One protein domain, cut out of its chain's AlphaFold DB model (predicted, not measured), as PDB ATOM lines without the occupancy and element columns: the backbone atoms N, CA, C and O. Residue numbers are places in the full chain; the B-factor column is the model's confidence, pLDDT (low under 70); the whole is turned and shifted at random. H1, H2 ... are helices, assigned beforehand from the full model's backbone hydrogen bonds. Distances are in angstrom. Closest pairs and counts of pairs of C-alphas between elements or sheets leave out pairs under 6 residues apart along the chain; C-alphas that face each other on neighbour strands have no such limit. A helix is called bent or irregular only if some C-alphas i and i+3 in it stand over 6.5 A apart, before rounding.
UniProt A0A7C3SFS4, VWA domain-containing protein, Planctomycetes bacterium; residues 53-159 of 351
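This is residues 53 to 159 of the 351 residues of the protein "VWA domain-containing protein" of Planctomycetes bacterium (UniProt A0A7C3SFS4). H6 lies in the middle of a crossed stack of helices, with H2 across it on one side and H4 across it on the other. H3 packs on H4 at one end, H1 and H5 pack on each other at the opposite end, and two long loops, residues 76 to 95 and 103 to 116, run round the outside. The printed part has 107 residues with six named helices, H1 to H6 in chain order, and no named strand; the class is all helix. It is compact, with a radius of gyration of the C-alphas of 13.0 A and spans of 37 by 31 by 20 A.

Begin at H2, residues 62 to 75: it touches H6, residues 141 to 151, about perpendicular at 89 degrees, with C-alphas 69 and 142 closest at 6.3 A. H4, residues 117 to 126, touches H6 at 87 degrees, also about perpendicular; C-alphas 120 and 147 are closest, 6.4 A apart. H3, residues 96 to 102, touches H4 at C-alphas 96 and 118, 6.1 A apart, opposite ways at a steep tilt of 69.5 degrees, only just short of about perpendicular. H1, residues 54 to 60, touches residues 62 to 66 of H2 alone, closest at C-alphas 57 and 65, 6.3 A. H5, residues 128 to 132, touches H1 at C-alphas 55 and 129, 5.2 A. Every O i to N i+4 pair is within hydrogen-bond range in H2 to H6; H1 has 1 of 3, and 2 of 4 O i to N i+3 pairs.

Find C-alpha 54, where H1 begins, at (286.772, 380.681, 156.244); H1 is irregular, with C-alphas 55 and 58 7.4 A apart. H2 runs 19.9 A, H4 14.1 A, and H6 14.8 A to C-alpha 151 at (295.285, 388.395, 161.510).

Look to C-alphas 59 and 107 for the two farthest apart, 38.6 A. The links H2 to H3 and H3 to H4 are long; in the first, residues 89 to 90 pair antiparallel with 138 to 139. The printed part has no cut, and no printed residue is under 70 in pLDDT.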
ATOM      1  N   GLN A  53     291.310 378.795 156.031       96.81
ATOM      2  CA  GLN A  53     290.526 379.934 156.483       96.81
ATOM      3  C   GLN A  53     289.112 379.921 155.897       96.81
ATOM      4  O   GLN A  53     288.851 379.478 154.781       96.81
ATOM      5  N   LEU A  54     288.178 380.529 156.628       97.81
ATOM      6  CA  LEU A  54     286.772 380.681 156.244       97.81
ATOM      7  C   LEU A  54     286.573 381.409 154.905       97.81
ATOM      8  O   LEU A  54     285.520 381.255 154.288       97.81
ATOM      9  N   ARG A  55     287.572 382.171 154.445       95.31
ATOM     10  CA  ARG A  55     287.588 382.789 153.111       95.31
ATOM     11  C   ARG A  55     287.523 381.764 151.975       95.31
ATOM     12  O   ARG A  55     286.925 382.064 150.952       95.31
ATOM     13  N   SER A  56     288.048 380.556 152.177       93.62
ATOM     14  CA  SER A  56     288.162 379.533 151.131       93.62
ATOM     15  C   SER A  56     286.958 378.590 151.073       93.62
ATOM     16  O   SER A  56     286.955 377.621 150.319       93.62
ATOM     17  N   ILE A  57     285.884 378.873 151.824       94.56
ATOM     18  CA  ILE A  57     284.658 378.056 151.821       94.56
ATOM     19  C   ILE A  57     284.034 377.951 150.426       94.56
ATOM     20  O   ILE A  57     283.496 376.896 150.092       94.56
ATOM     21  N   SER A  58     284.064 379.022 149.630       91.19
ATOM     22  CA  SER A  58     283.491 379.013 148.278       91.19
ATOM     23  C   SER A  58     284.248 378.108 147.311       91.19
ATOM     24  O   SER A  58     283.651 377.642 146.348       91.19
ATOM     25  N   GLU A  59     285.534 377.865 147.568       88.12
ATOM     26  CA  GLU A  59     286.424 377.113 146.680       88.12
ATOM     27  C   GLU A  59     286.607 375.664 147.144       88.12
ATOM     28  O   GLU A  59     286.520 374.746 146.337       88.12
ATOM     29  N   LEU A  60     286.809 375.450 148.448       88.88
ATOM     30  CA  LEU A  60     287.128 374.140 149.036       88.88
ATOM     31  C   LEU A  60     285.925 373.463 149.708       88.88
ATOM     32  O   LEU A  60     285.972 372.290 150.079       88.88
ATOM     33  N   GLY A  61     284.830 374.202 149.888       92.38
ATOM     34  CA  GLY A  61     283.640 373.737 150.588       92.38
ATOM     35  C   GLY A  61     283.738 373.875 152.111       92.38
ATOM     36  O   GLY A  61     284.778 373.683 152.742       92.38
ATOM     37  N   ARG A  62     282.593 374.180 152.735       95.12
ATOM     38  CA  ARG A  62     282.490 374.443 154.182       95.12
ATOM     39  C   ARG A  62     283.051 373.316 155.042       95.12
ATOM     40  O   ARG A  62     283.792 373.578 155.982       95.12
ATOM     41  N   THR A  63     282.680 372.077 154.731       94.75
ATOM     42  CA  THR A  63     283.055 370.909 155.531       94.75
ATOM     43  C   THR A  63     284.567 370.736 155.601       94.75
ATOM     44  O   THR A  63     285.084 370.473 156.683       94.75
ATOM     45  N   ALA A  64     285.277 370.916 154.483       92.31
ATOM     46  CA  ALA A  64     286.729 370.779 154.435       92.31
ATOM     47  C   ALA A  64     287.411 371.842 155.309       92.31
ATOM     48  O   ALA A  64     288.187 371.501 156.202       92.31
ATOM     49  N   VAL A  65     287.030 373.111 155.125       95.44
ATOM     50  CA  VAL A  65     287.585 374.245 155.880       95.44
ATOM     51  C   VAL A  65     287.310 374.110 157.381       95.44
ATOM     52  O   VAL A  65     288.222 374.207 158.197       95.44
ATOM     53  N   GLU A  66     286.063 373.842 157.782       97.69
ATOM     54  CA  GLU A  66     285.710 373.735 159.204       97.69
ATOM     55  C   GLU A  66     286.320 372.496 159.878       97.69
ATOM     56  O   GLU A  66     286.659 372.552 161.063       97.69
ATOM     57  N   THR A  67     286.513 371.402 159.131       96.50
ATOM     58  CA  THR A  67     287.236 370.216 159.620       96.50
ATOM     59  C   THR A  67     288.704 370.539 159.864       96.50
ATOM     60  O   THR A  67     289.235 370.190 160.918       96.50
ATOM     61  N   ASN A  68     289.359 371.244 158.942       96.94
ATOM     62  CA  ASN A  68     290.752 371.625 159.128       96.94
ATOM     63  C   ASN A  68     290.928 372.650 160.268       96.94
ATOM     64  O   ASN A  68     291.804 372.474 161.113       96.94
ATOM     65  N   LEU A  69     290.018 373.622 160.418       98.56
ATOM     66  CA  LEU A  69     289.992 374.508 161.593       98.56
ATOM     67  C   LEU A  69     289.900 373.720 162.912       98.56
ATOM     68  O   LEU A  69     290.531 374.097 163.904       98.56
ATOM     69  N   LEU A  70     289.123 372.630 162.945       98.56
ATOM     70  CA  LEU A  70     289.032 371.757 164.121       98.56
ATOM     71  C   LEU A  70     290.352 371.028 164.384       98.56
ATOM     72  O   LEU A  70     290.786 370.967 165.534       98.56
ATOM     73  N   GLN A  71     291.007 370.518 163.342       98.19
ATOM     74  CA  GLN A  71     292.322 369.882 163.457       98.19
ATOM     75  C   GLN A  71     293.375 370.867 163.984       98.19
ATOM     76  O   GLN A  71     294.145 370.519 164.877       98.19
ATOM     77  N   ILE A  72     293.360 372.119 163.514       98.56
ATOM     78  CA  ILE A  72     294.228 373.187 164.025       98.56
ATOM     79  C   ILE A  72     293.953 373.451 165.510       98.56
ATOM     80  O   ILE A  72     294.882 373.465 166.316       98.56
ATOM     81  N   TYR A  73     292.686 373.589 165.911       98.69
ATOM     82  CA  TYR A  73     292.321 373.748 167.324       98.69
ATOM     83  C   TYR A  73     292.818 372.590 168.197       98.69
ATOM     84  O   TYR A  73     293.305 372.810 169.310       98.69
ATOM     85  N   GLN A  74     292.708 371.361 167.695       98.56
ATOM     86  CA  GLN A  74     293.176 370.162 168.383       98.56
ATOM     87  C   GLN A  74     294.703 370.130 168.499       98.56
ATOM     88  O   GLN A  74     295.208 369.859 169.587       98.56
ATOM     89  N   ALA A  75     295.427 370.478 167.431       98.19
ATOM     90  CA  ALA A  75     296.889 370.556 167.411       98.19
ATOM     91  C   ALA A  75     297.442 371.642 168.352       98.19
ATOM     92  O   ALA A  75     298.500 371.462 168.949       98.19
ATOM     93  N   LEU A  76     296.686 372.721 168.577       97.75
ATOM     94  CA  LEU A  76     296.973 373.729 169.608       97.75
ATOM     95  C   LEU A  76     296.695 373.241 171.046       97.75
ATOM     96  O   LEU A  76     296.780 374.021 171.993       97.75
ATOM     97  N   GLY A  77     296.325 371.972 171.239       98.06
ATOM     98  CA  GLY A  77     296.031 371.388 172.549       98.06
ATOM     99  C   GLY A  77     294.603 371.631 173.041       98.06
ATOM    100  O   GLY A  77     294.327 371.459 174.226       98.06
ATOM    101  N   SER A  78     293.675 372.022 172.156       97.88
ATOM    102  CA  SER A  78     292.268 372.295 172.493       97.88
ATOM    103  C   SER A  78     292.083 373.263 173.679       97.88
ATOM    104  O   SER A  78     291.349 372.946 174.629       97.88
ATOM    105  N   PRO A  79     292.719 374.451 173.659       97.19
ATOM    106  CA  PRO A  79     292.761 375.339 174.814       97.19
ATOM    107  C   PRO A  79     291.365 375.793 175.261       97.19
ATOM    108  O   PRO A  79     290.412 375.837 174.469       97.19
ATOM    109  N   LYS A  80     291.252 376.145 176.549       98.00
ATOM    110  CA  LYS A  80     290.012 376.603 177.191       98.00
ATOM    111  C   LYS A  80     290.174 378.014 177.748       98.00
ATOM    112  O   LYS A  80     291.075 378.279 178.533       98.00
ATOM    113  N   PHE A  81     289.274 378.910 177.354       98.25
ATOM    114  CA  PHE A  81     289.311 380.335 177.676       98.25
ATOM    115  C   PHE A  81     287.888 380.830 177.911       98.25
ATOM    116  O   PHE A  81     287.041 380.759 177.014       98.25
ATOM    117  N   GLY A  82     287.632 381.333 179.117       97.56
ATOM    118  CA  GLY A  82     286.309 381.800 179.514       97.56
ATOM    119  C   GLY A  82     285.225 380.753 179.246       97.56
ATOM    120  O   GLY A  82     285.370 379.578 179.576       97.56
ATOM    121  N   LYS A  83     284.136 381.198 178.622       97.94
ATOM    122  CA  LYS A  83     282.964 380.397 178.247       97.94
ATOM    123  C   LYS A  83     282.935 380.054 176.754       97.94
ATOM    124  O   LYS A  83     281.882 379.679 176.242       97.94
ATOM    125  N   MET A  84     284.048 380.233 176.034       98.00
ATOM    126  CA  MET A  84     284.090 379.915 174.607       98.00
ATOM    127  C   MET A  84     283.860 378.416 174.372       98.00
ATOM    128  O   MET A  84     284.307 377.562 175.137       98.00
ATOM    129  N   GLN A  85     283.151 378.107 173.290       98.06
ATOM    130  CA  GLN A  85     282.875 376.750 172.826       98.06
ATOM    131  C   GLN A  85     283.414 376.573 171.408       98.06
ATOM    132  O   GLN A  85     283.725 377.558 170.741       98.06
ATOM    133  N   TRP A  86     283.532 375.323 170.947       98.25
ATOM    134  CA  TRP A  86     283.948 375.050 169.568       98.25
ATOM    135  C   TRP A  86     282.981 375.698 168.577       98.25
ATOM    136  O   TRP A  86     283.374 376.583 167.815       98.25
ATOM    137  N   THR A  87     281.706 375.315 168.670       98.19
ATOM    138  CA  THR A  87     280.615 375.882 167.881       98.19
ATOM    139  C   THR A  87     280.391 377.349 168.261       98.19
ATOM    140  O   THR A  87     280.016 377.621 169.408       98.19
ATOM    141  N   PRO A  88     280.581 378.300 167.327       98.50
ATOM    142  CA  PRO A  88     280.431 379.718 167.620       98.50
ATOM    143  C   PRO A  88     279.014 380.100 168.063       98.50
ATOM    144  O   PRO A  88     278.034 379.771 167.394       98.50
ATOM    145  N   GLN A  89     278.909 380.845 169.165       98.50
ATOM    146  CA  GLN A  89     277.640 381.290 169.746       98.50
ATOM    147  C   GLN A  89     277.327 382.729 169.334       98.50
ATOM    148  O   GLN A  89     278.189 383.607 169.417       98.50
ATOM    149  N   TYR A  90     276.093 382.982 168.890       98.62
ATOM    150  CA  TYR A  90     275.661 384.326 168.511       98.62
ATOM    151  C   TYR A  90     275.512 385.226 169.739       98.62
ATOM    152  O   TYR A  90     274.820 384.873 170.693       98.62
ATOM    153  N   ILE A  91     276.112 386.417 169.692       98.56
ATOM    154  CA  ILE A  91     275.935 387.450 170.716       98.56
ATOM    155  C   ILE A  91     275.480 388.738 170.027       98.56
ATOM    156  O   ILE A  91     276.175 389.296 169.182       98.56
ATOM    157  N   SER A  92     274.293 389.229 170.391       97.56
ATOM    158  CA  SER A  92     273.616 390.338 169.703       97.56
ATOM    159  C   SER A  92     274.209 391.724 169.976       97.56
ATOM    160  O   SER A  92     273.865 392.672 169.271       97.56
ATOM    161  N   SER A  93     275.116 391.878 170.943       97.81
ATOM    162  CA  SER A  93     275.730 393.177 171.253       97.81
ATOM    163  C   SER A  93     276.684 393.653 170.151       97.81
ATOM    164  O   SER A  93     277.345 392.852 169.497       97.81
ATOM    165  N   ASN A  94     276.762 394.971 169.954       97.25
ATOM    166  CA  ASN A  94     277.775 395.625 169.114       97.25
ATOM    167  C   ASN A  94     278.940 396.199 169.940       97.25
ATOM    168  O   ASN A  94     279.862 396.780 169.379       97.25
ATOM    169  N   TYR A  95     278.906 396.052 171.266       98.25
ATOM    170  CA  TYR A  95     279.945 396.550 172.161       98.25
ATOM    171  C   TYR A  95     280.930 395.433 172.499       98.25
ATOM    172  O   TYR A  95     280.546 394.422 173.096       98.25
ATOM    173  N   VAL A  96     282.208 395.640 172.163       98.62
ATOM    174  CA  VAL A  96     283.300 394.692 172.444       98.62
ATOM    175  C   VAL A  96     283.336 394.309 173.926       98.62
ATOM    176  O   VAL A  96     283.410 393.127 174.251       98.62
ATOM    177  N   SER A  97     283.183 395.280 174.833       98.56
ATOM    178  CA  SER A  97     283.174 395.059 176.287       98.56
ATOM    179  C   SER A  97     282.043 394.132 176.752       98.56
ATOM    180  O   SER A  97     282.278 393.213 177.540       98.56
ATOM    181  N   THR A  98     280.824 394.316 176.235       98.62
ATOM    182  CA  THR A  98     279.680 393.443 176.539       98.62
ATOM    183  C   THR A  98     279.922 392.025 176.033       98.62
ATOM    184  O   THR A  98     279.670 391.068 176.766       98.62
ATOM    185  N   VAL A  99     280.429 391.864 174.805       98.75
ATOM    186  CA  VAL A  99     280.740 390.538 174.249       98.75
ATOM    187  C   VAL A  99     281.845 389.857 175.057       98.75
ATOM    188  O   VAL A  99     281.681 388.706 175.456       98.75
ATOM    189  N   LYS A 100     282.924 390.574 175.386       98.75
ATOM    190  CA  LYS A 100     284.042 390.062 176.189       98.75
ATOM    191  C   LYS A 100     283.582 389.563 177.558       98.75
ATOM    192  O   LYS A 100     283.960 388.467 177.968       98.75
ATOM    193  N   SER A 101     282.728 390.335 178.232       98.62
ATOM    194  CA  SER A 101     282.120 389.947 179.510       98.62
ATOM    195  C   SER A 101     281.205 388.726 179.363       98.62
ATOM    196  O   SER A 101     281.308 387.776 180.138       98.62
ATOM    197  N   THR A 102     280.377 388.689 178.311       98.56
ATOM    198  CA  THR A 102     279.481 387.555 178.007       98.56
ATOM    199  C   THR A 102     280.266 386.257 177.801       98.56
ATOM    200  O   THR A 102     279.893 385.212 178.335       98.56
ATOM    201  N   LEU A 103     281.398 386.334 177.096       98.50
ATOM    202  CA  LEU A 103     282.320 385.217 176.879       98.50
ATOM    203  C   LEU A 103     283.178 384.884 178.109       98.50
ATOM    204  O   LEU A 103     283.921 383.909 178.076       98.50
ATOM    205  N   GLY A 104     283.103 385.658 179.197       98.50
ATOM    206  CA  GLY A 104     283.917 385.445 180.395       98.50
ATOM    207  C   GLY A 104     285.416 385.678 180.171       98.50
ATOM    208  O   GLY A 104     286.228 385.027 180.817       98.50
ATOM    209  N   LEU A 105     285.786 386.570 179.246       98.56
ATOM    210  CA  LEU A 105     287.178 386.831 178.849       98.56
ATOM    211  C   LEU A 105     287.783 388.081 179.512       98.56
ATOM    212  O   LEU A 105     288.937 388.415 179.259       98.56
ATOM    213  N   THR A 106     287.029 388.794 180.356       98.19
ATOM    214  CA  THR A 106     287.469 390.060 180.978       98.19
ATOM    215  C   THR A 106     288.764 389.917 181.779       98.19
ATOM    216  O   THR A 106     289.626 390.787 181.690       98.19
ATOM    217  N   SER A 107     288.916 388.815 182.515       97.25
ATOM    218  CA  SER A 107     290.084 388.532 183.366       97.25
ATOM    219  C   SER A 107     290.934 387.370 182.847       97.25
ATOM    220  O   SER A 107     291.785 386.866 183.571       97.25
ATOM    221  N   VAL A 108     290.689 386.918 181.613       98.31
ATOM    222  CA  VAL A 108     291.450 385.833 180.983       98.31
ATOM    223  C   VAL A 108     292.585 386.465 180.178       98.31
ATOM    224  O   VAL A 108     292.295 387.202 179.232       98.31
ATOM    225  N   PRO A 109     293.862 386.207 180.507       98.06
ATOM    226  CA  PRO A 109     294.978 386.673 179.691       98.06
ATOM    227  C   PRO A 109     294.868 386.157 178.255       98.06
ATOM    228  O   PRO A 109     294.389 385.047 178.017       98.06
ATOM    229  N   TYR A 110     295.293 386.967 177.289       98.38
ATOM    230  CA  TYR A 110     295.416 386.500 175.912       98.38
ATOM    231  C   TYR A 110     296.636 385.562 175.809       98.38
ATOM    232  O   TYR A 110     297.671 385.883 176.393       98.38
ATOM    233  N   PRO A 111     296.539 384.402 175.130       97.81
ATOM    234  CA  PRO A 111     297.541 383.341 175.258       97.81
ATOM    235  C   PRO A 111     298.835 383.565 174.464       97.81
ATOM    236  O   PRO A 111     299.806 382.856 174.708       97.81
ATOM    237  N   TYR A 112     298.866 384.518 173.526       98.31
ATOM    238  CA  TYR A 112     300.004 384.714 172.622       98.31
ATOM    239  C   TYR A 112     300.646 386.105 172.744       98.31
ATOM    240  O   TYR A 112     299.998 387.035 173.232       98.31
ATOM    241  N   PRO A 113     301.905 386.278 172.285       98.06
ATOM    242  CA  PRO A 113     302.641 387.539 172.410       98.06
ATOM    243  C   PRO A 113     301.976 388.757 171.756       98.06
ATOM    244  O   PRO A 113     302.162 389.880 172.231       98.06
ATOM    245  N   ARG A 114     301.221 388.565 170.663       97.44
ATOM    246  CA  ARG A 114     300.467 389.633 169.989       97.44
ATOM    247  C   ARG A 114     299.022 389.221 169.774       97.44
ATOM    248  O   ARG A 114     298.727 388.068 169.481       97.44
ATOM    249  N   GLY A 115     298.130 390.199 169.852       97.12
ATOM    250  CA  GLY A 115     296.694 389.984 169.780       97.12
ATOM    251  C   GLY A 115     295.992 390.384 171.070       97.12
ATOM    252  O   GLY A 115     296.622 390.658 172.093       97.12
ATOM    253  N   SER A 116     294.667 390.417 171.030       98.56
ATOM    254  CA  SER A 116     293.846 390.553 172.227       98.56
ATOM    255  C   SER A 116     292.458 389.962 172.009       98.56
ATOM    256  O   SER A 116     291.998 389.792 170.878       98.56
ATOM    257  N   TRP A 117     291.747 389.697 173.107       98.75
ATOM    258  CA  TRP A 117     290.333 389.327 173.032       98.75
ATOM    259  C   TRP A 117     289.488 390.409 172.360       98.75
ATOM    260  O   TRP A 117     288.555 390.079 171.638       98.75
ATOM    261  N   ASP A 118     289.829 391.682 172.559       98.75
ATOM    262  CA  ASP A 118     289.104 392.821 171.996       98.75
ATOM    263  C   ASP A 118     289.241 392.846 170.472       98.75
ATOM    264  O   ASP A 118     288.247 392.984 169.765       98.75
ATOM    265  N   GLU A 119     290.452 392.620 169.961       98.75
ATOM    266  CA  GLU A 119     290.709 392.510 168.525       98.75
ATOM    267  C   GLU A 119     290.048 391.280 167.901       98.75
ATOM    268  O   GLU A 119     289.482 391.393 166.818       98.75
ATOM    269  N   TYR A 120     290.076 390.120 168.567       98.81
ATOM    270  CA  TYR A 120     289.347 388.932 168.109       98.81
ATOM    271  C   TYR A 120     287.836 389.199 168.027       98.81
ATOM    272  O   TYR A 120     287.187 388.892 167.024       98.81
ATOM    273  N   ILE A 121     287.265 389.809 169.068       98.88
ATOM    274  CA  ILE A 121     285.841 390.145 169.107       98.88
ATOM    275  C   ILE A 121     285.500 391.149 168.005       98.88
ATOM    276  O   ILE A 121     284.509 390.960 167.298       98.88
ATOM    277  N   GLN A 122     286.326 392.180 167.833       98.75
ATOM    278  CA  GLN A 122     286.180 393.169 166.772       98.75
ATOM    279  C   GLN A 122     286.281 392.516 165.391       98.75
ATOM    280  O   GLN A 122     285.469 392.812 164.524       98.75
ATOM    281  N   TYR A 123     287.208 391.578 165.196       98.69
ATOM    282  CA  TYR A 123     287.378 390.835 163.949       98.69
ATOM    283  C   TYR A 123     286.111 390.064 163.564       98.69
ATOM    284  O   TYR A 123     285.531 390.322 162.511       98.69
ATOM    285  N   VAL A 124     285.593 389.210 164.454       98.81
ATOM    286  CA  VAL A 124     284.307 388.513 164.238       98.81
ATOM    287  C   VAL A 124     283.151 389.516 164.068       98.81
ATOM    288  O   VAL A 124     282.137 389.249 163.413       98.81
ATOM    289  N   MET A 125     283.333 390.678 164.694       98.19
ATOM    290  CA  MET A 125     282.542 391.900 164.674       98.19
ATOM    291  C   MET A 125     282.373 392.557 163.308       98.19
ATOM    292  O   MET A 125     281.297 393.082 163.020       98.19
ATOM    293  N   THR A 126     283.444 392.588 162.508       98.12
ATOM    294  CA  THR A 126     283.574 393.488 161.350       98.12
ATOM    295  C   THR A 126     284.085 392.862 160.065       98.12
ATOM    296  O   THR A 126     283.769 393.396 159.003       98.12
ATOM    297  N   ASP A 127     284.747 391.714 160.128       98.56
ATOM    298  CA  ASP A 127     285.343 391.071 158.961       98.56
ATOM    299  C   ASP A 127     284.303 390.588 157.927       98.56
ATOM    300  O   ASP A 127     283.205 390.123 158.273       98.56
ATOM    301  N   SER A 128     284.647 390.743 156.644       98.19
ATOM    302  CA  SER A 128     283.796 390.388 155.505       98.19
ATOM    303  C   SER A 128     283.760 388.889 155.239       98.19
ATOM    304  O   SER A 128     282.684 388.375 154.940       98.19
ATOM    305  N   TYR A 129     284.875 388.171 155.390       98.06
ATOM    306  CA  TYR A 129     284.914 386.719 155.200       98.06
ATOM    307  C   TYR A 129     284.173 386.002 156.326       98.06
ATOM    308  O   TYR A 129     283.419 385.066 156.071       98.06
ATOM    309  N   ILE A 130     284.264 386.506 157.561       98.56
ATOM    310  CA  ILE A 130     283.408 386.050 158.667       98.56
ATOM    311  C   ILE A 130     281.921 386.241 158.339       98.56
ATOM    312  O   ILE A 130     281.102 385.358 158.613       98.56
ATOM    313  N   TYR A 131     281.551 387.388 157.764       98.38
ATOM    314  CA  TYR A 131     280.171 387.651 157.357       98.38
ATOM    315  C   TYR A 131     279.708 386.705 156.246       98.38
ATOM    316  O   TYR A 131     278.674 386.057 156.408       98.38
ATOM    317  N   GLN A 132     280.492 386.568 155.176       98.19
ATOM    318  CA  GLN A 132     280.212 385.673 154.049       98.19
ATOM    319  C   GLN A 132     280.107 384.207 154.492       98.19
ATOM    320  O   GLN A 132     279.217 383.485 154.050       98.19
ATOM    321  N   ALA A 133     280.939 383.784 155.447       98.19
ATOM    322  CA  ALA A 133     280.884 382.451 156.038       98.19
ATOM    323  C   ALA A 133     279.685 382.239 156.987       98.19
ATOM    324  O   ALA A 133     279.489 381.125 157.479       98.19
ATOM    325  N   GLY A 134     278.866 383.263 157.253       98.31
ATOM    326  CA  GLY A 134     277.692 383.173 158.126       98.31
ATOM    327  C   GLY A 134     278.017 383.190 159.625       98.31
ATOM    328  O   GLY A 134     277.183 382.783 160.443       98.31
ATOM    329  N   TYR A 135     279.211 383.664 159.995       98.62
ATOM    330  CA  TYR A 135     279.731 383.694 161.368       98.62
ATOM    331  C   TYR A 135     279.780 385.091 161.997       98.62
ATOM    332  O   TYR A 135     280.303 385.264 163.098       98.62
ATOM    333  N   ARG A 136     279.187 386.101 161.350       98.56
ATOM    334  CA  ARG A 136     279.099 387.463 161.894       98.56
ATOM    335  C   ARG A 136     278.500 387.456 163.301       98.56
ATOM    336  O   ARG A 136     277.376 386.989 163.492       98.56
ATOM    337  N   LYS A 137     279.243 388.001 164.274       98.62
ATOM    338  CA  LYS A 137     278.856 388.034 165.701       98.62
ATOM    339  C   LYS A 137     278.610 386.652 166.322       98.62
ATOM    340  O   LYS A 137     277.898 386.548 167.321       98.62
ATOM    341  N   LYS A 138     279.181 385.595 165.739       98.81
ATOM    342  CA  LYS A 138     279.198 384.250 166.313       98.81
ATOM    343  C   LYS A 138     280.609 383.954 166.813       98.81
ATOM    344  O   LYS A 138     281.546 383.818 166.029       98.81
ATOM    345  N   TYR A 139     280.759 383.869 168.128       98.81
ATOM    346  CA  TYR A 139     282.056 383.800 168.797       98.81
ATOM    347  C   TYR A 139     282.300 382.392 169.342       98.81
ATOM    348  O   TYR A 139     281.453 381.841 170.043       98.81
ATOM    349  N   GLY A 140     283.453 381.807 169.033       98.75
ATOM    350  CA  GLY A 140     283.873 380.489 169.509       98.75
ATOM    351  C   GLY A 140     285.269 380.129 169.007       98.75
ATOM    352  O   GLY A 140     285.925 380.937 168.354       98.75
ATOM    353  N   TYR A 141     285.733 378.914 169.291       98.88
ATOM    354  CA  TYR A 141     287.072 378.486 168.878       98.88
ATOM    355  C   TYR A 141     287.225 378.392 167.364       98.88
ATOM    356  O   TYR A 141     288.296 378.720 166.873       98.88
ATOM    357  N   LEU A 142     286.173 378.040 166.619       98.81
ATOM    358  CA  LEU A 142     286.222 378.027 165.154       98.81
ATOM    359  C   LEU A 142     286.588 379.412 164.595       98.81
ATOM    360  O   LEU A 142     287.519 379.539 163.804       98.81
ATOM    361  N   THR A 143     285.911 380.476 165.046       98.81
ATOM    362  CA  THR A 143     286.208 381.841 164.583       98.81
ATOM    363  C   THR A 143     287.477 382.420 165.205       98.81
ATOM    364  O   THR A 143     288.126 383.255 164.577       98.81
ATOM    365  N   TRP A 144     287.872 381.969 166.399       98.81
ATOM    366  CA  TRP A 144     289.145 382.348 167.017       98.81
ATOM    367  C   TRP A 144     290.349 381.736 166.295       98.81
ATOM    368  O   TRP A 144     291.292 382.456 165.992       98.81
ATOM    369  N   VAL A 145     290.310 380.450 165.943       98.75
ATOM    370  CA  VAL A 145     291.367 379.805 165.147       98.75
ATOM    371  C   VAL A 145     291.463 380.435 163.762       98.75
ATOM    372  O   VAL A 145     292.563 380.703 163.285       98.75
ATOM    373  N   ASN A 146     290.327 380.759 163.140       98.81
ATOM    374  CA  ASN A 146     290.335 381.519 161.894       98.81
ATOM    375  C   ASN A 146     290.968 382.914 162.066       98.81
ATOM    376  O   ASN A 146     291.723 383.351 161.208       98.81
ATOM    377  N   TYR A 147     290.706 383.608 163.181       98.75
ATOM    378  CA  TYR A 147     291.347 384.891 163.504       98.75
ATOM    379  C   TYR A 147     292.867 384.769 163.656       98.75
ATOM    380  O   TYR A 147     293.586 385.656 163.189       98.75
ATOM    381  N   LEU A 148     293.359 383.690 164.279       98.56
ATOM    382  CA  LEU A 148     294.800 383.465 164.407       98.56
ATOM    383  C   LEU A 148     295.463 383.430 163.030       98.56
ATOM    384  O   LEU A 148     296.428 384.143 162.803       98.56
ATOM    385  N   GLN A 149     294.878 382.695 162.090       97.69
ATOM    386  CA  GLN A 149     295.399 382.568 160.730       97.69
ATOM    387  C   GLN A 149     295.200 383.832 159.886       97.69
ATOM    388  O   GLN A 149     296.073 384.208 159.116       97.69
ATOM    389  N   ALA A 150     294.071 384.526 160.026       97.19
ATOM    390  CA  ALA A 150     293.784 385.705 159.210       97.19
ATOM    391  C   ALA A 150     294.603 386.934 159.644       97.19
ATOM    392  O   ALA A 150     295.106 387.681 158.805       97.19
ATOM    393  N   ASN A 151     294.761 387.141 160.958       97.00
ATOM    394  CA  ASN A 151     295.285 388.395 161.510       97.00
ATOM    395  C   ASN A 151     296.526 388.231 162.399       97.00
ATOM    396  O   ASN A 151     297.173 389.235 162.704       97.00
ATOM    397  N   ARG A 152     296.848 387.010 162.848       97.06
ATOM    398  CA  ARG A 152     297.949 386.712 163.788       97.06
ATOM    399  C   ARG A 152     298.850 385.568 163.309       97.06
ATOM    400  O   ARG A 152     299.453 384.882 164.130       97.06
ATOM    401  N   TYR A 153     298.956 385.388 161.990       95.81
ATOM    402  CA  TYR A 153     299.686 384.281 161.359       95.81
ATOM    403  C   TYR A 153     301.202 384.345 161.566       95.81
ATOM    404  O   TYR A 153     301.884 383.333 161.463       95.81
ATOM    405  N   ARG A 154     301.767 385.525 161.847       94.94
ATOM    406  CA  ARG A 154     303.222 385.694 161.969       94.94
ATOM    407  C   ARG A 154     303.768 384.896 163.146       94.94
ATOM    408  O   ARG A 154     303.141 384.847 164.202       94.94
ATOM    409  N   TYR A 155     304.992 384.388 163.015       95.06
ATOM    410  CA  TYR A 155     305.664 383.680 164.111       95.06
ATOM    411  C   TYR A 155     305.812 384.552 165.368       95.06
ATOM    412  O   TYR A 155     305.639 384.086 166.490       95.06
ATOM    413  N   THR A 156     306.064 385.851 165.191       95.12
ATOM    414  CA  THR A 156     306.144 386.820 166.293       95.12
ATOM    415  C   THR A 156     304.793 387.146 166.936       95.12
ATOM    416  O   THR A 156     304.776 387.694 168.041       95.12
ATOM    417  N   ASP A 157     303.682 386.810 166.275       96.75
ATOM    418  CA  ASP A 157     302.328 386.995 166.789       96.75
ATOM    419  C   ASP A 157     301.834 385.728 167.496       96.75
ATOM    420  O   ASP A 157     301.441 385.800 168.661       96.75
ATOM    421  N   THR A 158     301.914 384.581 166.808       97.62
ATOM    422  CA  THR A 158     301.466 383.260 167.274       97.62
ATOM    423  C   THR A 158     302.543 382.201 166.969       97.62
ATOM    424  O   THR A 158     302.493 381.558 165.917       97.62
ATOM    425  N   PRO A 159     303.521 381.977 167.870       97.06
ATOM    426  CA  PRO A 159     304.680 381.104 167.618       97.06
ATOM    427  C   PRO A 159     304.374 379.597 167.644       97.06
ATOM    428  O   PRO A 159     305.291 378.786 167.559       97.06
TER     429      PRO A 159